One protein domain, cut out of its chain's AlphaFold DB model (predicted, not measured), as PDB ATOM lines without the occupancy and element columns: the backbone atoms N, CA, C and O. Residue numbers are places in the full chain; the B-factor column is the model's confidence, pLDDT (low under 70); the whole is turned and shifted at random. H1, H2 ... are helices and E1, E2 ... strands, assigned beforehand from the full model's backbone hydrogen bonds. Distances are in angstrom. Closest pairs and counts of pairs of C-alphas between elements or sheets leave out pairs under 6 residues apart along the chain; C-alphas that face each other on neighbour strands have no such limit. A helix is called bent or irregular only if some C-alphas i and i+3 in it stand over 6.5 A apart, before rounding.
ATOM      1  N   TYR A   8       6.443 -44.045  37.197       95.94
ATOM      2  CA  TYR A   8       5.583 -43.475  38.225       95.94
ATOM      3  C   TYR A   8       5.797 -41.966  38.325       95.94
ATOM      4  O   TYR A   8       6.862 -41.511  38.725       95.94
ATOM      5  N   ALA A   9       4.794 -41.178  37.961       95.12
ATOM      6  CA  ALA A   9       4.809 -39.733  38.115       95.12
ATOM      7  C   ALA A   9       4.172 -39.348  39.457       95.12
ATOM      8  O   ALA A   9       2.970 -39.545  39.653       95.12
ATOM      9  N   VAL A  10       4.984 -38.818  40.372       95.19
ATOM     10  CA  VAL A  10       4.567 -38.397  41.714       95.19
ATOM     11  C   VAL A  10       4.147 -36.939  41.675       95.19
ATOM     12  O   VAL A  10       4.940 -36.084  41.286       95.19
ATOM     13  N   ASN A  11       2.886 -36.688  42.021       90.25
ATOM     14  CA  ASN A  11       2.264 -35.369  42.062       90.25
ATOM     15  C   ASN A  11       2.716 -34.420  40.934       90.25
ATOM     16  O   ASN A  11       3.162 -33.296  41.192       90.25
ATOM     17  N   PRO A  12       2.684 -34.850  39.660       82.31
ATOM     18  CA  PRO A  12       3.364 -34.085  38.630       82.31
ATOM     19  C   PRO A  12       2.613 -32.807  38.244       82.31
ATOM     20  O   PRO A  12       3.146 -32.031  37.460       82.31
ATOM     21  N   ASP A  13       1.403 -32.570  38.759       82.00
ATOM     22  CA  ASP A  13       0.397 -31.692  38.152       82.00
ATOM     23  C   ASP A  13       0.062 -32.126  36.705       82.00
ATOM     24  O   ASP A  13       0.466 -33.192  36.227       82.00
ATOM     25  N   TYR A  14      -0.709 -31.319  35.974       70.75
ATOM     26  CA  TYR A  14      -0.902 -31.546  34.543       70.75
ATOM     27  C   TYR A  14       0.392 -31.235  33.782       70.75
ATOM     28  O   TYR A  14       0.804 -30.078  33.715       70.75
ATOM     29  N   GLN A  15       1.005 -32.258  33.174       78.69
ATOM     30  CA  GLN A  15       2.255 -32.097  32.428       78.69
ATOM     31  C   GLN A  15       2.168 -32.613  30.995       78.69
ATOM     32  O   GLN A  15       2.162 -33.829  30.776       78.69
ATOM     33  N   PRO A  16       2.213 -31.712  29.995       79.25
ATOM     34  CA  PRO A  16       2.262 -32.098  28.588       79.25
ATOM     35  C   PRO A  16       3.475 -32.962  28.218       79.25
ATOM     36  O   PRO A  16       3.428 -33.690  27.229       79.25
ATOM     37  N   VAL A  17       4.563 -32.924  28.999       77.56
ATOM     38  CA  VAL A  17       5.771 -33.722  28.726       77.56
ATOM     39  C   VAL A  17       5.480 -35.229  28.673       77.56
ATOM     40  O   VAL A  17       6.131 -35.952  27.920       77.56
ATOM     41  N   PHE A  18       4.454 -35.706  29.390       83.88
ATOM     42  CA  PHE A  18       4.084 -37.122  29.391       83.88
ATOM     43  C   PHE A  18       3.513 -37.617  28.061       83.88
ATOM     44  O   PHE A  18       3.618 -38.809  27.791       83.88
ATOM     45  N   PHE A  19       3.004 -36.738  27.185       80.31
ATOM     46  CA  PHE A  19       2.552 -37.140  25.843       80.31
ATOM     47  C   PHE A  19       3.683 -37.713  24.979       80.31
ATOM     48  O   PHE A  19       3.423 -38.454  24.033       80.31
ATOM     49  N   TYR A  20       4.934 -37.387  25.305       83.50
ATOM     50  CA  TYR A  20       6.110 -37.842  24.566       83.50
ATOM     51  C   TYR A  20       6.823 -39.022  25.237       83.50
ATOM     52  O   TYR A  20       7.795 -39.554  24.693       83.50
ATOM     53  N   VAL A  21       6.348 -39.462  26.405       87.19
ATOM     54  CA  VAL A  21       6.899 -40.628  27.092       87.19
ATOM     55  C   VAL A  21       6.336 -41.888  26.443       87.19
ATOM     56  O   VAL A  21       5.138 -42.140  26.461       87.19
ATOM     57  N   LYS A  22       7.222 -42.698  25.856       90.12
ATOM     58  CA  LYS A  22       6.840 -43.953  25.187       90.12
ATOM     59  C   LYS A  22       6.467 -45.077  26.153       90.12
ATOM     60  O   LYS A  22       5.815 -46.032  25.745       90.12
ATOM     61  N   ALA A  23       6.952 -45.008  27.387       90.75
ATOM     62  CA  ALA A  23       6.676 -46.012  28.400       90.75
ATOM     63  C   ALA A  23       5.326 -45.727  29.088       90.75
ATOM     64  O   ALA A  23       4.928 -44.563  29.165       90.75
ATOM     65  N   PRO A  24       4.630 -46.742  29.624       93.38
ATOM     66  CA  PRO A  24       3.421 -46.524  30.409       93.38
ATOM     67  C   PRO A  24       3.672 -45.581  31.592       93.38
ATOM     68  O   PRO A  24       4.587 -45.799  32.386       93.38
ATOM     69  N   VAL A  25       2.832 -44.553  31.731       93.44
ATOM     70  CA  VAL A  25       2.885 -43.604  32.853       93.44
ATOM     71  C   VAL A  25       1.778 -43.933  33.850       93.44
ATOM     72  O   VAL A  25       0.614 -44.072  33.472       93.44
ATOM     73  N   ARG A  26       2.130 -44.052  35.133       94.62
ATOM     74  CA  ARG A  26       1.184 -44.167  36.250       94.62
ATOM     75  C   ARG A  26       1.328 -42.972  37.177       94.62
ATOM     76  O   ARG A  26       2.438 -42.598  37.531       94.62
ATOM     77  N   TYR A  27       0.204 -42.409  37.595       93.62
ATOM     78  CA  TYR A  27       0.169 -41.247  38.476       93.62
ATOM     79  C   TYR A  27      -0.021 -41.685  39.923       93.62
ATOM     80  O   TYR A  27      -0.865 -42.536  40.206       93.62
ATOM     81  N   VAL A  28       0.749 -41.092  40.831       94.81
ATOM     82  CA  VAL A  28       0.610 -41.275  42.279       94.81
ATOM     83  C   VAL A  28       0.685 -39.924  42.982       94.81
ATOM     84  O   VAL A  28       1.328 -39.003  42.483       94.81
ATOM     85  N   SER A  29       0.014 -39.787  44.123       92.94
ATOM     86  CA  SER A  29      -0.103 -38.493  44.808       92.94
ATOM     87  C   SER A  29       1.108 -38.144  45.664       92.94
ATOM     88  O   SER A  29       1.435 -36.973  45.770       92.94
ATOM     89  N   TYR A  30       1.767 -39.132  46.271       94.75
ATOM     90  CA  TYR A  30       2.883 -38.911  47.191       94.75
ATOM     91  C   TYR A  30       3.979 -39.961  46.994       94.75
ATOM     92  O   TYR A  30       3.719 -41.072  46.519       94.75
ATOM     93  N   VAL A  31       5.205 -39.642  47.415       94.75
ATOM     94  CA  VAL A  31       6.353 -40.570  47.403       94.75
ATOM     95  C   VAL A  31       6.024 -41.867  48.155       94.75
ATOM     96  O   VAL A  31       6.375 -42.972  47.725       94.75
ATOM     97  N   GLU A  32       5.275 -41.775  49.253       94.56
ATOM     98  CA  GLU A  32       4.798 -42.929  50.020       94.56
ATOM     99  C   GLU A  32       3.877 -43.872  49.226       94.56
ATOM    100  O   GLU A  32       3.866 -45.069  49.511       94.56
ATOM    101  N   ASN A  33       3.207 -43.400  48.170       95.25
ATOM    102  CA  ASN A  33       2.362 -44.234  47.311       95.25
ATOM    103  C   ASN A  33       3.132 -44.946  46.190       95.25
ATOM    104  O   ASN A  33       2.545 -45.770  45.489       95.25
ATOM    105  N   LEU A  34       4.426 -44.658  46.002       95.56
ATOM    106  CA  LEU A  34       5.251 -45.427  45.070       95.56
ATOM    107  C   LEU A  34       5.295 -46.904  45.492       95.56
ATOM    108  O   LEU A  34       5.546 -47.184  46.671       95.56
ATOM    109  N   PRO A  35       5.087 -47.856  44.575       94.94
ATOM    110  CA  PRO A  35       5.157 -49.262  44.932       94.94
ATOM    111  C   PRO A  35       6.609 -49.693  45.193       94.94
ATOM    112  O   PRO A  35       7.558 -49.065  44.725       94.94
ATOM    113  N   HIS A  36       6.781 -50.762  45.973       92.12
ATOM    114  CA  HIS A  36       8.103 -51.268  46.369       92.12
ATOM    115  C   HIS A  36       8.954 -51.753  45.187       92.12
ATOM    116  O   HIS A  36      10.176 -51.735  45.271       92.12
ATOM    117  N   ASP A  37       8.313 -52.168  44.098       91.50
ATOM    118  CA  ASP A  37       8.929 -52.640  42.857       91.50
ATOM    119  C   ASP A  37       9.084 -51.525  41.804       91.50
ATOM    120  O   ASP A  37       9.380 -51.795  40.641       91.50
ATOM    121  N   ALA A  38       8.888 -50.254  42.177       94.38
ATOM    122  CA  ALA A  38       9.087 -49.141  41.257       94.38
ATOM    123  C   ALA A  38      10.563 -49.019  40.850       94.38
ATOM    124  O   ALA A  38      11.420 -48.687  41.665       94.38
ATOM    125  N   HIS A  39      10.854 -49.208  39.564       95.00
ATOM    126  CA  HIS A  39      12.201 -49.009  39.021       95.00
ATOM    127  C   HIS A  39      12.462 -47.566  38.588       95.00
ATOM    128  O   HIS A  39      13.584 -47.079  38.721       95.00
ATOM    129  N   TYR A  40      11.436 -46.879  38.079       95.94
ATOM    130  CA  TYR A  40      11.537 -45.514  37.574       95.94
ATOM    131  C   TYR A  40      10.414 -44.656  38.132       95.94
ATOM    132  O   TYR A  40       9.234 -45.004  38.045       95.94
ATOM    133  N   PHE A  41      10.780 -43.497  38.664       95.81
ATOM    134  CA  PHE A  41       9.812 -42.519  39.127       95.81
ATOM    135  C   PHE A  41      10.285 -41.098  38.841       95.81
ATOM    136  O   PHE A  41      11.481 -40.819  38.799       95.81
ATOM    137  N   LEU A  42       9.328 -40.207  38.620       95.62
ATOM    138  CA  LEU A  42       9.537 -38.789  38.392       95.62
ATOM    139  C   LEU A  42       8.913 -38.031  39.559       95.62
ATOM    140  O   LEU A  42       7.718 -38.178  39.809       95.62
ATOM    141  N   VAL A  43       9.721 -37.239  40.255       95.69
ATOM    142  CA  VAL A  43       9.298 -36.415  41.396       95.69
ATOM    143  C   VAL A  43       9.590 -34.950  41.125       95.69
ATOM    144  O   VAL A  43      10.396 -34.603  40.258       95.69
ATOM    145  N   ARG A  44       8.938 -34.079  41.886       93.56
ATOM    146  CA  ARG A  44       9.316 -32.673  41.982       93.56
ATOM    147  C   ARG A  44      10.663 -32.533  42.702       93.56
ATOM    148  O   ARG A  44      10.999 -33.365  43.542       93.56
ATOM    149  N   VAL A  45      11.442 -31.498  42.374       94.00
ATOM    150  CA  VAL A  45      12.752 -31.272  43.021       94.00
ATOM    151  C   VAL A  45      12.613 -31.093  44.538       94.00
ATOM    152  O   VAL A  45      13.471 -31.535  45.298       94.00
ATOM    153  N   GLU A  46      11.489 -30.538  44.992       93.50
ATOM    154  CA  GLU A  46      11.162 -30.366  46.408       93.50
ATOM    155  C   GLU A  46      10.991 -31.705  47.149       93.50
ATOM    156  O   GLU A  46      11.242 -31.783  48.350       93.50
ATOM    157  N   GLU A  47      10.615 -32.767  46.434       95.00
ATOM    158  CA  GLU A  47      10.400 -34.117  46.967       95.00
ATOM    159  C   GLU A  47      11.627 -35.031  46.767       95.00
ATOM    160  O   GLU A  47      11.629 -36.173  47.230       95.00
ATOM    161  N   GLU A  48      12.694 -34.556  46.105       95.94
ATOM    162  CA  GLU A  48      13.867 -35.369  45.740       95.94
ATOM    163  C   GLU A  48      14.492 -36.047  46.968       95.94
ATOM    164  O   GLU A  48      14.731 -37.253  46.962       95.94
ATOM    165  N   SER A  49      14.720 -35.297  48.048       95.69
ATOM    166  CA  SER A  49      15.361 -35.824  49.261       95.69
ATOM    167  C   SER A  49      14.542 -36.945  49.913       95.69
ATOM    168  O   SER A  49      15.083 -38.003  50.251       95.69
ATOM    169  N   GLU A  50      13.227 -36.750  50.040       95.69
ATOM    170  CA  GLU A  50      12.314 -37.766  50.569       95.69
ATOM    171  C   GLU A  50      12.320 -39.008  49.674       95.69
ATOM    172  O   GLU A  50      12.492 -40.132  50.150       95.69
ATOM    173  N   ALA A  51      12.209 -38.802  48.362       95.69
ATOM    174  CA  ALA A  51      12.151 -39.883  47.398       95.69
ATOM    175  C   ALA A  51      13.450 -40.687  47.326       95.69
ATOM    176  O   ALA A  51      13.395 -41.905  47.186       95.69
ATOM    177  N   LEU A  52      14.619 -40.058  47.460       95.81
ATOM    178  CA  LEU A  52      15.904 -40.760  47.437       95.81
ATOM    179  C   LEU A  52      16.192 -41.525  48.736       95.81
ATOM    180  O   LEU A  52      16.837 -42.574  48.704       95.81
ATOM    181  N   THR A  53      15.706 -41.024  49.874       94.75
ATOM    182  CA  THR A  53      15.980 -41.595  51.206       94.75
ATOM    183  C   THR A  53      14.870 -42.509  51.731       94.75
ATOM    184  O   THR A  53      14.984 -43.052  52.836       94.75
ATOM    185  N   ALA A  54      13.807 -42.722  50.950       94.19
ATOM    186  CA  ALA A  54      12.673 -43.530  51.364       94.19
ATOM    187  C   ALA A  54      13.101 -44.963  51.727       94.19
ATOM    188  O   ALA A  54      13.673 -45.704  50.925       94.19
ATOM    189  N   ARG A  55      12.756 -45.390  52.949       92.19
ATOM    190  CA  ARG A  55      13.123 -46.716  53.488       92.19
ATOM    191  C   ARG A  55      12.620 -47.882  52.636       92.19
ATOM    192  O   ARG A  55      13.204 -48.957  52.694       92.19
ATOM    193  N   LYS A  56      11.558 -47.668  51.853       92.31
ATOM    194  CA  LYS A  56      10.955 -48.675  50.967       92.31
ATOM    195  C   LYS A  56      11.911 -49.223  49.910       92.31
ATOM    196  O   LYS A  56      11.651 -50.311  49.409       92.31
ATOM    197  N   TRP A  57      12.980 -48.490  49.596       93.38
ATOM    198  CA  TRP A  57      13.983 -48.928  48.633       93.38
ATOM    199  C   TRP A  57      14.939 -49.966  49.200       93.38
ATOM    200  O   TRP A  57      15.519 -50.703  48.419       93.38
ATOM    201  N   ALA A  58      15.098 -50.064  50.523       89.88
ATOM    202  CA  ALA A  58      16.058 -50.985  51.117       89.88
ATOM    203  C   ALA A  58      15.798 -52.447  50.679       89.88
ATOM    204  O   ALA A  58      14.649 -52.889  50.706       89.88
ATOM    205  N   PRO A  59      16.847 -53.217  50.315       89.81
ATOM    206  CA  PRO A  59      18.280 -52.885  50.383       89.81
ATOM    207  C   PRO A  59      18.818 -52.065  49.194       89.81
ATOM    208  O   PRO A  59      19.973 -51.637  49.219       89.81
ATOM    209  N   LEU A  60      18.001 -51.849  48.166       90.88
ATOM    210  CA  LEU A  60      18.331 -51.053  46.988       90.88
ATOM    211  C   LEU A  60      18.406 -49.555  47.321       90.88
ATOM    212  O   LEU A  60      18.107 -49.100  48.431       90.88
ATOM    213  N   ARG A  61      18.834 -48.765  46.332       91.50
ATOM    214  CA  ARG A  61      18.940 -47.307  46.447       91.50
ATOM    215  C   ARG A  61      18.334 -46.624  45.236       91.50
ATOM    216  O   ARG A  61      18.619 -47.000  44.100       91.50
ATOM    217  N   ALA A  62      17.546 -45.586  45.487       95.31
ATOM    218  CA  ALA A  62      17.158 -44.642  44.454       95.31
ATOM    219  C   ALA A  62      18.320 -43.684  44.148       95.31
ATOM    220  O   ALA A  62      19.069 -43.288  45.042       95.31
ATOM    221  N   ARG A  63      18.470 -43.306  42.878       95.81
ATOM    222  CA  ARG A  63      19.424 -42.297  42.409       95.81
ATOM    223  C   ARG A  63      18.796 -41.419  41.324       95.81
ATOM    224  O   ARG A  63      18.045 -41.946  40.500       95.81
ATOM    225  N   PRO A  64      19.116 -40.117  41.271       96.44
ATOM    226  CA  PRO A  64      18.708 -39.270  40.161       96.44
ATOM    227  C   PRO A  64      19.480 -39.673  38.895       96.44
ATOM    228  O   PRO A  64      20.677 -39.955  38.951       96.44
ATOM    229  N   ILE A  65      18.796 -39.710  37.752       95.56
ATOM    230  CA  ILE A  65      19.391 -40.051  36.447       95.56
ATOM    231  C   ILE A  65      19.166 -38.977  35.380       95.56
ATOM    232  O   ILE A  65      19.900 -38.940  34.396       95.56
ATOM    233  N   ALA A  66      18.175 -38.100  35.557       93.00
ATOM    234  CA  ALA A  66      17.979 -36.930  34.709       93.00
ATOM    235  C   ALA A  66      17.204 -35.837  35.450       93.00
ATOM    236  O   ALA A  66      16.408 -36.125  36.343       93.00
ATOM    237  N   ARG A  67      17.409 -34.588  35.033       93.62
ATOM    238  CA  ARG A  67      16.605 -33.431  35.436       93.62
ATOM    239  C   ARG A  67      15.878 -32.908  34.207       93.62
ATOM    240  O   ARG A  67      16.480 -32.793  33.139       93.62
ATOM    241  N   VAL A  68      14.586 -32.648  34.341       87.19
ATOM    242  CA  VAL A  68      13.732 -32.151  33.259       87.19
ATOM    243  C   VAL A  68      12.927 -30.967  33.758       87.19
ATOM    244  O   VAL A  68      12.547 -30.917  34.922       87.19
ATOM    245  N   HIS A  69      12.670 -30.012  32.874       87.69
ATOM    246  CA  HIS A  69      11.773 -28.906  33.177       87.69
ATOM    247  C   HIS A  69      10.392 -29.220  32.629       87.69
ATOM    248  O   HIS A  69      10.236 -29.758  31.529       87.69
ATOM    249  N   ASP A  70       9.397 -28.897  33.433       82.75
ATOM    250  CA  ASP A  70       8.000 -28.980  33.067       82.75
ATOM    251  C   ASP A  70       7.596 -27.756  32.207       82.75
ATOM    252  O   ASP A  70       8.399 -26.846  31.982       82.75
ATOM    253  N   TYR A  71       6.361 -27.704  31.689       80.56
ATOM    254  CA  TYR A  71       5.935 -26.565  30.847       80.56
ATOM    255  C   TYR A  71       5.891 -25.229  31.616       80.56
ATOM    256  O   TYR A  71       6.059 -24.160  31.033       80.56
ATOM    257  N   SER A  72       5.691 -25.289  32.932       83.81
ATOM    258  CA  SER A  72       5.707 -24.134  33.837       83.81
ATOM    259  C   SER A  72       7.127 -23.773  34.293       83.81
ATOM    260  O   SER A  72       7.289 -22.961  35.203       83.81
ATOM    261  N   ASN A  73       8.152 -24.370  33.675       84.75
ATOM    262  CA  ASN A  73       9.563 -24.208  33.999       84.75
ATOM    263  C   ASN A  73       9.931 -24.631  35.435       84.75
ATOM    264  O   ASN A  73      10.917 -24.155  35.996       84.75
ATOM    265  N   ARG A  74       9.142 -25.526  36.043       89.12
ATOM    266  CA  ARG A  74       9.456 -26.151  37.333       89.12
ATOM    267  C   ARG A  74      10.281 -27.407  37.095       89.12
ATOM    268  O   ARG A  74       9.969 -28.203  36.207       89.12
ATOM    269  N   GLU A  75      11.317 -27.597  37.900       92.19
ATOM    270  CA  GLU A  75      12.202 -28.749  37.764       92.19
ATOM    271  C   GLU A  75      11.542 -30.032  38.297       92.19
ATOM    272  O   GLU A  75      10.857 -30.051  39.324       92.19
ATOM    273  N   MET A  76      11.758 -31.122  37.570       93.19
ATOM    274  CA  MET A  76      11.407 -32.480  37.953       93.19
ATOM    275  C   MET A  76      12.645 -33.365  37.832       93.19
ATOM    276  O   MET A  76      13.485 -33.186  36.944       93.19
ATOM    277  N   VAL A  77      12.741 -34.355  38.707       95.56
ATOM    278  CA  VAL A  77      13.885 -35.257  38.796       95.56
ATOM    279  C   VAL A  77      13.424 -36.662  38.455       95.56
ATOM    280  O   VAL A  77      12.544 -37.223  39.110       95.56
ATOM    281  N   LEU A  78      14.002 -37.226  37.395       95.19
ATOM    282  CA  LEU A  78      13.816 -38.625  37.041       95.19
ATOM    283  C   LEU A  78      14.800 -39.449  37.855       95.19
ATOM    284  O   LEU A  78      16.017 -39.288  37.729       95.19
ATOM    285  N   CYS A  79      14.263 -40.368  38.639       96.06
ATOM    286  CA  CYS A  79      15.015 -41.258  39.493       96.06
ATOM    287  C   CYS A  79      14.904 -42.697  39.006       96.06
ATOM    288  O   CYS A  79      13.900 -43.120  38.424       96.06
ATOM    289  N   LYS A  80      15.957 -43.454  39.291       96.25
ATOM    290  CA  LYS A  80      16.014 -44.896  39.115       96.25
ATOM    291  C   LYS A  80      16.293 -45.555  40.455       96.25
ATOM    292  O   LYS A  80      17.215 -45.134  41.150       96.25
ATOM    293  N   VAL A  81      15.559 -46.610  40.786       95.00
ATOM    294  CA  VAL A  81      15.933 -47.529  41.865       95.00
ATOM    295  C   VAL A  81      16.875 -48.563  41.268       95.00
ATOM    296  O   VAL A  81      16.530 -49.227  40.292       95.00
ATOM    297  N   ALA A  82      18.104 -48.628  41.780       83.50
ATOM    298  CA  ALA A  82      19.092 -49.592  41.319       83.50
ATOM    299  C   ALA A  82      18.552 -51.002  41.558       83.50
ATOM    300  O   ALA A  82      18.362 -51.383  42.703       83.50
ATOM    301  N   SER A  83      18.286 -51.754  40.495       67.00
ATOM    302  CA  SER A  83      18.130 -53.200  40.561       67.00
ATOM    303  C   SER A  83      19.522 -53.833  40.530       67.00
ATOM    304  O   SER A  83      20.438 -53.277  39.931       67.00
TER     305      SER A  83
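What this domain is: This is residues 8 to 83 of the 87 residues of an uncharacterized protein of Verrucomicrobia bacterium (UniProt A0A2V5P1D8). Picture one strongly twisted sheet of five strands, with the helix H2 packed on the part made by E3, E5 and E4, and E4 and E5 joined as a long hairpin in which E4 bends. The short helix H1 lies in the loop between E1 and E2, far from the middle of the domain. The printed part has 76 residues, with named elements in the order E1, H1, E2, E3, H2, E4, E5; the two helices and five strands make a mixed class. The sheet runs E2, E1, E3, E5, E4 and is mixed. The whole is compact, with a radius of gyration of the C-alphas of 11.6 A and spans of 35 by 24 by 21 A.

Where its parts are: Begin at C-alpha 8, at (5.583, -43.475, 38.225), where E1 starts and runs to residue 10. Then come H1, residues 16 to 20, and E2, residues 25 to 28, 10.0 A long. Look next at E3, residues 40 to 44, 13.8 A, and at H2, residues 45 to 53, 13.6 A. H2 is irregular: C-alphas 46 and 49 are 7.5 A apart. From C-alpha 62 at (17.158, -44.642, 44.454), E4 runs 20.1 A to residue 69, and it bends by 59 degrees at residue 65. E5, residues 75 to 81, is 19.6 A long and ends at (15.933, -47.529, 41.865).

How they stand to each other: Start in the sheet, where E2 and E4 are the edge strands. E2 and E1 are parallel at 37 degrees, with N 9 and O 26 2.8 A apart, within hydrogen-bond range. E1 and E3 are parallel at 15 degrees, with N 42 and O 8 at 2.8 A. E3 and E5 are antiparallel at 151 degrees, with N 77 and O 43 at 2.8 A. The hairpin E4 and E5 is antiparallel at 153 degrees, with N 65 and O 78 at 2.8 A. H2 is on the sheet; its closest C-alphas to E4 are Leu 52 and Ala 62, 5.1 A, and to E5 Val 45 and Met 76, 5.4 A. E3, H2, E4 form a split strand-helix-strand unit, two strands running the same way with E5 between them, and its crossover is right-handed. E1, H1, E2 form a strand-helix-strand unit, parallel neighbours with a helix between, also right-handed. H1 only grazes the sheet, with residues 17 to 19; H1 and H2 are apart. In H1, 0 of 1 O i to N i+4 pairs and 2 of 2 O i to N i+3 pairs are within range; in H2, 3 of 5 O i to N i+4 pairs are.

The domain as a whole: The farthest C-alphas, those of Pro 59 and Ser 72, are 35.5 A apart. The printed part has no cut. The link from E2 to E3, 11 residues, is long. The mean pLDDT of the printed part is 91.0; look at residue 83 for the one value under 70.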